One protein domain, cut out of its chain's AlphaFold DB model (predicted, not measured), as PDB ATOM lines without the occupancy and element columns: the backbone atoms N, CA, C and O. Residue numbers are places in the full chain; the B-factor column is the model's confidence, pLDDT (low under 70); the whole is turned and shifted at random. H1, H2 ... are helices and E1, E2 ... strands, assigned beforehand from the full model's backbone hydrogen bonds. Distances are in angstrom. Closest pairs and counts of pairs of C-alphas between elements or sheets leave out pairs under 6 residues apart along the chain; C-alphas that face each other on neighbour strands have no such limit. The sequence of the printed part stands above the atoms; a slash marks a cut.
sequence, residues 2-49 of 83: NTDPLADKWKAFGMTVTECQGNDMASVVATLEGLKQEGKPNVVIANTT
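What this domain is: This is residues 2 to 49 of the 83 residues of a protein of Klebsiella michiganensis (UniProt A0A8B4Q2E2). What shape does this domain have? It is a thin slab, with a ribbon of two parallel strands, E1 and E2, in the middle, H1 over one face of the ribbon and H2 over the other. What is it made of? The 48 printed residues hold two named helices and two named strands, in the order H1, E1, H2, E2, and the class is mixed. How tightly is it built? It is only just compact, close to loose, with a radius of gyration of the C-alphas of 11.2 A, and its flat outline spans 30 by 28 by 8 A.

Where its parts are: Where do the first elements lie? H1 is residues 6 to 12, 10.1 A long from C-alpha 6 at (177.906, 147.495, 273.074). E1 is residues 16 to 21, 17.4 A long. What follows? H2 is residues 25 to 33, 12.0 A long, and E2 is residues 42 to 47, 15.9 A long, ending with C-alpha 47 at (189.013, 144.430, 272.594).

How they stand to each other: How do the strands pair? E1 and E2 are parallel neighbours, 25 degrees between their directions, with N 43 and O 16 at 2.8 A and N 20 and O 45 at 3.0 A, within hydrogen-bond range. Where are the helices? The closest C-alphas of H1 and E1 are those of Ala 7 and Val 17, 6.3 A apart; those of E1 and H2 are Gln 21 and Ser 27, 5.8 A apart. H1 and H2 are apart, and in both every O i to N i+4 pair is within hydrogen-bond range. What do E1, H2 and E2 form? They form a strand-helix-strand unit, two parallel strands with a helix between them along the chain, with a right-handed crossover.

The domain as a whole: How far does it reach? The two C-alphas farthest apart, those of Gly 39 and Thr 49, are 31.5 A apart. Is the printed part whole? It has no cut, no link is long, and no printed residue is under 70 in pLDDT.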
ATOM      1  N   ASN A   2     178.302 153.480 281.610       81.62
ATOM      2  CA  ASN A   2     178.427 152.093 281.156       81.62
ATOM      3  C   ASN A   2     177.835 151.977 279.740       81.62
ATOM      4  O   ASN A   2     176.664 152.295 279.528       81.62
ATOM      5  N   THR A   3     178.656 151.587 278.768       87.44
ATOM      6  CA  THR A   3     178.263 151.437 277.361       87.44
ATOM      7  C   THR A   3     177.767 150.038 277.014       87.44
ATOM      8  O   THR A   3     177.270 149.853 275.904       87.44
ATOM      9  N   ASP A   4     177.775 149.095 277.950       90.75
ATOM     10  CA  ASP A   4     177.358 147.719 277.698       90.75
ATOM     11  C   ASP A   4     175.832 147.536 277.620       90.75
ATOM     12  O   ASP A   4     175.073 148.359 278.158       90.75
ATOM     13  N   PRO A   5     175.363 146.486 276.913       94.50
ATOM     14  CA  PRO A   5     176.128 145.664 275.962       94.50
ATOM     15  C   PRO A   5     176.334 146.408 274.628       94.50
ATOM     16  O   PRO A   5     175.371 146.749 273.938       94.50
ATOM     17  N   LEU A   6     177.590 146.678 274.254       95.56
ATOM     18  CA  LEU A   6     177.906 147.495 273.074       95.56
ATOM     19  C   LEU A   6     177.506 146.801 271.762       95.56
ATOM     20  O   LEU A   6     176.947 147.441 270.871       95.56
ATOM     21  N   ALA A   7     177.730 145.487 271.661       96.81
ATOM     22  CA  ALA A   7     177.383 144.702 270.480       96.81
ATOM     23  C   ALA A   7     175.882 144.752 270.165       96.81
ATOM     24  O   ALA A   7     175.492 144.958 269.017       96.81
ATOM     25  N   ASP A   8     175.025 144.616 271.178       97.62
ATOM     26  CA  ASP A   8     173.577 144.597 270.964       97.62
ATOM     27  C   ASP A   8     173.033 145.977 270.604       97.62
ATOM     28  O   ASP A   8     172.120 146.081 269.784       97.62
ATOM     29  N   LYS A   9     173.646 147.045 271.129       96.94
ATOM     30  CA  LYS A   9     173.328 148.414 270.709       96.94
ATOM     31  C   LYS A   9     173.586 148.591 269.214       96.94
ATOM     32  O   LYS A   9     172.691 149.041 268.511       96.94
ATOM     33  N   TRP A  10     174.739 148.168 268.696       97.25
ATOM     34  CA  TRP A  10     175.037 148.259 267.258       97.25
ATOM     35  C   TRP A  10     174.128 147.384 266.389       97.25
ATOM     36  O   TRP A  10     173.651 147.841 265.347       97.25
ATOM     37  N   LYS A  11     173.817 146.161 266.835       96.81
ATOM     38  CA  LYS A  11     172.847 145.289 266.149       96.81
ATOM     39  C   LYS A  11     171.461 145.933 266.071       96.81
ATOM     40  O   LYS A  11     170.811 145.829 265.033       96.81
ATOM     41  N   ALA A  12     171.021 146.640 267.117       97.56
ATOM     42  CA  ALA A  12     169.749 147.369 267.116       97.56
ATOM     43  C   ALA A  12     169.707 148.513 266.083       97.56
ATOM     44  O   ALA A  12     168.631 148.839 265.588       97.56
ATOM     45  N   PHE A  13     170.862 149.064 265.688       96.44
ATOM     46  CA  PHE A  13     170.989 150.007 264.565       96.44
ATOM     47  C   PHE A  13     171.125 149.320 263.191       96.44
ATOM     48  O   PHE A  13     171.401 149.981 262.192       96.44
ATOM     49  N   GLY A  14     170.927 148.001 263.110       96.25
ATOM     50  CA  GLY A  14     170.937 147.250 261.855       96.25
ATOM     51  C   GLY A  14     172.330 146.917 261.314       96.25
ATOM     52  O   GLY A  14     172.442 146.526 260.152       96.25
ATOM     53  N   MET A  15     173.380 147.055 262.128       97.00
ATOM     54  CA  MET A  15     174.759 146.762 261.731       97.00
ATOM     55  C   MET A  15     175.123 145.291 261.967       97.00
ATOM     56  O   MET A  15     174.616 144.649 262.890       97.00
ATOM     57  N   THR A  16     176.034 144.765 261.150       97.31
ATOM     58  CA  THR A  16     176.689 143.476 261.401       97.31
ATOM     59  C   THR A  16     177.830 143.705 262.383       97.31
ATOM     60  O   THR A  16     178.673 144.567 262.149       97.31
ATOM     61  N   VAL A  17     177.854 142.961 263.488       97.19
ATOM     62  CA  VAL A  17     178.853 143.139 264.551       97.19
ATOM     63  C   VAL A  17     179.759 141.920 264.623       97.19
ATOM     64  O   VAL A  17     179.277 140.791 264.708       97.19
ATOM     65  N   THR A  18     181.065 142.160 264.627       97.62
ATOM     66  CA  THR A  18     182.112 141.158 264.847       97.62
ATOM     67  C   THR A  18     183.052 141.662 265.936       97.62
ATOM     68  O   THR A  18     183.183 142.869 266.131       97.62
ATOM     69  N   GLU A  19     183.692 140.757 266.669       97.94
ATOM     70  CA  GLU A  19     184.643 141.110 267.725       97.94
ATOM     71  C   GLU A  19     186.010 140.495 267.443       97.94
ATOM     72  O   GLU A  19     186.094 139.415 266.861       97.94
ATOM     73  N   CYS A  20     187.071 141.169 267.883       98.44
ATOM     74  CA  CYS A  20     188.435 140.664 267.777       98.44
ATOM     75  C   CYS A  20     189.267 141.006 269.018       98.44
ATOM     76  O   CYS A  20     188.910 141.882 269.814       98.44
ATOM     77  N   GLN A  21     190.398 140.314 269.175       98.50
ATOM     78  CA  GLN A  21     191.476 140.745 270.065       98.50
ATOM     79  C   GLN A  21     192.209 141.900 269.382       98.50
ATOM     80  O   GLN A  21     192.869 141.697 268.365       98.50
ATOM     81  N   GLY A  22     192.040 143.116 269.896       98.25
ATOM     82  CA  GLY A  22     192.462 144.354 269.236       98.25
ATOM     83  C   GLY A  22     193.947 144.689 269.371       98.25
ATOM     84  O   GLY A  22     194.435 145.539 268.635       98.25
ATOM     85  N   ASN A  23     194.660 144.039 270.296       96.88
ATOM     86  CA  ASN A  23     196.123 144.128 270.410       96.88
ATOM     87  C   ASN A  23     196.853 142.942 269.760       96.88
ATOM     88  O   ASN A  23     198.068 142.870 269.851       96.88
ATOM     89  N   ASP A  24     196.135 142.026 269.107       97.44
ATOM     90  CA  ASP A  24     196.729 140.934 268.333       97.44
ATOM     91  C   ASP A  24     196.481 141.193 266.844       97.44
ATOM     92  O   ASP A  24     195.347 141.115 266.356       97.44
ATOM     93  N   MET A  25     197.552 141.498 266.108       96.56
ATOM     94  CA  MET A  25     197.434 141.819 264.690       96.56
ATOM     95  C   MET A  25     196.958 140.646 263.835       96.56
ATOM     96  O   MET A  25     196.252 140.880 262.854       96.56
ATOM     97  N   ALA A  26     197.269 139.401 264.197       98.19
ATOM     98  CA  ALA A  26     196.761 138.248 263.461       98.19
ATOM     99  C   ALA A  26     195.235 138.148 263.606       98.19
ATOM    100  O   ALA A  26     194.526 137.968 262.615       98.19
ATOM    101  N   SER A  27     194.719 138.359 264.821       98.56
ATOM    102  CA  SER A  27     193.282 138.428 265.106       98.56
ATOM    103  C   SER A  27     192.592 139.580 264.358       98.56
ATOM    104  O   SER A  27     191.524 139.383 263.769       98.56
ATOM    105  N   VAL A  28     193.199 140.772 264.330       98.44
ATOM    106  CA  VAL A  28     192.652 141.933 263.605       98.44
ATOM    107  C   VAL A  28     192.587 141.659 262.103       98.44
ATOM    108  O   VAL A  28     191.529 141.846 261.504       98.44
ATOM    109  N   VAL A  29     193.680 141.185 261.498       98.50
ATOM    110  CA  VAL A  29     193.737 140.880 260.059       98.50
ATOM    111  C   VAL A  29     192.723 139.803 259.696       98.50
ATOM    112  O   VAL A  29     191.888 140.043 258.826       98.50
ATOM    113  N   ALA A  30     192.710 138.676 260.413       98.56
ATOM    114  CA  ALA A  30     191.762 137.592 260.157       98.56
ATOM    115  C   ALA A  30     190.300 138.061 260.267       98.56
ATOM    116  O   ALA A  30     189.447 137.659 259.473       98.56
ATOM    117  N   THR A  31     190.006 138.949 261.221       98.50
ATOM    118  CA  THR A  31     188.667 139.535 261.374       98.50
ATOM    119  C   THR A  31     188.298 140.403 260.178       98.50
ATOM    120  O   THR A  31     187.193 140.275 259.657       98.50
ATOM    121  N   LEU A  32     189.211 141.273 259.736       98.00
ATOM    122  CA  LEU A  32     188.987 142.178 258.608       98.00
ATOM    123  C   LEU A  32     188.839 141.417 257.282       98.00
ATOM    124  O   LEU A  32     187.943 141.735 256.502       98.00
ATOM    125  N   GLU A  33     189.660 140.392 257.049       97.88
ATOM    126  CA  GLU A  33     189.571 139.511 255.876       97.88
ATOM    127  C   GLU A  33     188.277 138.681 255.862       97.88
ATOM    128  O   GLU A  33     187.751 138.362 254.796       97.88
ATOM    129  N   GLY A  34     187.734 138.361 257.040       96.56
ATOM    130  CA  GLY A  34     186.478 137.629 257.201       96.56
ATOM    131  C   GLY A  34     185.206 138.477 257.085       96.56
ATOM    132  O   GLY A  34     184.105 137.916 257.129       96.56
ATOM    133  N   LEU A  35     185.308 139.806 256.955       96.38
ATOM    134  CA  LEU A  35     184.135 140.680 256.891       96.38
ATOM    135  C   LEU A  35     183.324 140.441 255.616       96.38
ATOM    136  O   LEU A  35     183.837 140.465 254.497       96.38
ATOM    137  N   LYS A  36     182.009 140.296 255.782       91.81
ATOM    138  CA  LYS A  36     181.080 140.126 254.664       91.81
ATOM    139  C   LYS A  36     180.409 141.445 254.301       91.81
ATOM    140  O   LYS A  36     179.996 142.210 255.171       91.81
ATOM    141  N   GLN A  37     180.232 141.693 253.006       88.12
ATOM    142  CA  GLN A  37     179.484 142.846 252.500       88.12
ATOM    143  C   GLN A  37     178.048 142.443 252.141       88.12
ATOM    144  O   GLN A  37     177.695 142.294 250.977       88.12
ATOM    145  N   GLU A  38     177.203 142.258 253.156       89.50
ATOM    146  CA  GLU A  38     175.808 141.798 252.998       89.50
ATOM    147  C   GLU A  38     174.798 142.964 252.978       89.50
ATOM    148  O   GLU A  38     173.695 142.868 253.512       89.50
ATOM    149  N   GLY A  39     175.186 144.113 252.410       92.19
ATOM    150  CA  GLY A  39     174.323 145.301 252.320       92.19
ATOM    151  C   GLY A  39     174.057 146.019 253.652       92.19
ATOM    152  O   GLY A  39     173.244 146.939 253.697       92.19
ATOM    153  N   LYS A  40     174.749 145.627 254.730       94.31
ATOM    154  CA  LYS A  40     174.738 146.286 256.043       94.31
ATOM    155  C   LYS A  40     176.136 146.808 256.387       94.31
ATOM    156  O   LYS A  40     177.118 146.155 256.028       94.31
ATOM    157  N   PRO A  41     176.255 147.941 257.101       96.50
ATOM    158  CA  PRO A  41     177.528 148.365 257.672       96.50
ATOM    159  C   PRO A  41     178.085 147.304 258.629       96.50
ATOM    160  O   PRO A  41     177.330 146.695 259.390       96.50
ATOM    161  N   ASN A  42     179.405 147.118 258.608       97.56
ATOM    162  CA  ASN A  42     180.115 146.287 259.576       97.56
ATOM    163  C   ASN A  42     180.644 147.149 260.726       97.56
ATOM    164  O   ASN A  42     181.169 148.240 260.501       97.56
ATOM    165  N   VAL A  43     180.552 146.623 261.944       97.44
ATOM    166  CA  VAL A  43     181.200 147.143 263.148       97.44
ATOM    167  C   VAL A  43     182.115 146.056 263.684       97.44
ATOM    168  O   VAL A  43     181.662 144.949 263.976       97.44
ATOM    169  N   VAL A  44     183.392 146.388 263.851       98.19
ATOM    170  CA  VAL A  44     184.351 145.537 264.557       98.19
ATOM    171  C   VAL A  44     184.575 146.120 265.947       98.19
ATOM    172  O   VAL A  44     185.049 147.248 266.078       98.19
ATOM    173  N   ILE A  45     184.223 145.366 266.985       97.81
ATOM    174  CA  ILE A  45     184.564 145.698 268.370       97.81
ATOM    175  C   ILE A  45     185.931 145.079 268.659       97.81
ATOM    176  O   ILE A  45     186.065 143.869 268.835       97.81
ATOM    177  N   ALA A  46     186.957 145.924 268.667       98.12
ATOM    178  CA  ALA A  46     188.318 145.525 268.992       98.12
ATOM    179  C   ALA A  46     188.536 145.623 270.507       98.12
ATOM    180  O   ALA A  46     188.540 146.716 271.075       98.12
ATOM    181  N   ASN A  47     188.723 144.480 271.165       97.56
ATOM    182  CA  ASN A  47     189.013 144.430 272.594       97.56
ATOM    183  C   ASN A  47     190.484 144.795 272.822       97.56
ATOM    184  O   ASN A  47     191.375 144.028 272.462       97.56
ATOM    185  N   THR A  48     190.742 145.979 273.385       97.19
ATOM    186  CA  THR A  48     192.102 146.515 273.558       97.19
ATOM    187  C   THR A  48     192.435 146.815 275.012       97.19
ATOM    188  O   THR A  48     191.588 147.313 275.753       97.19
ATOM    189  N   THR A  49     193.707 146.680 275.373       97.12
ATOM    190  CA  THR A  49     194.304 147.351 276.525       97.12
ATOM    191  C   THR A  49     194.964 148.647 276.068       97.12
ATOM    192  O   THR A  49     195.846 148.660 275.209       97.12
TER     193      THR A  49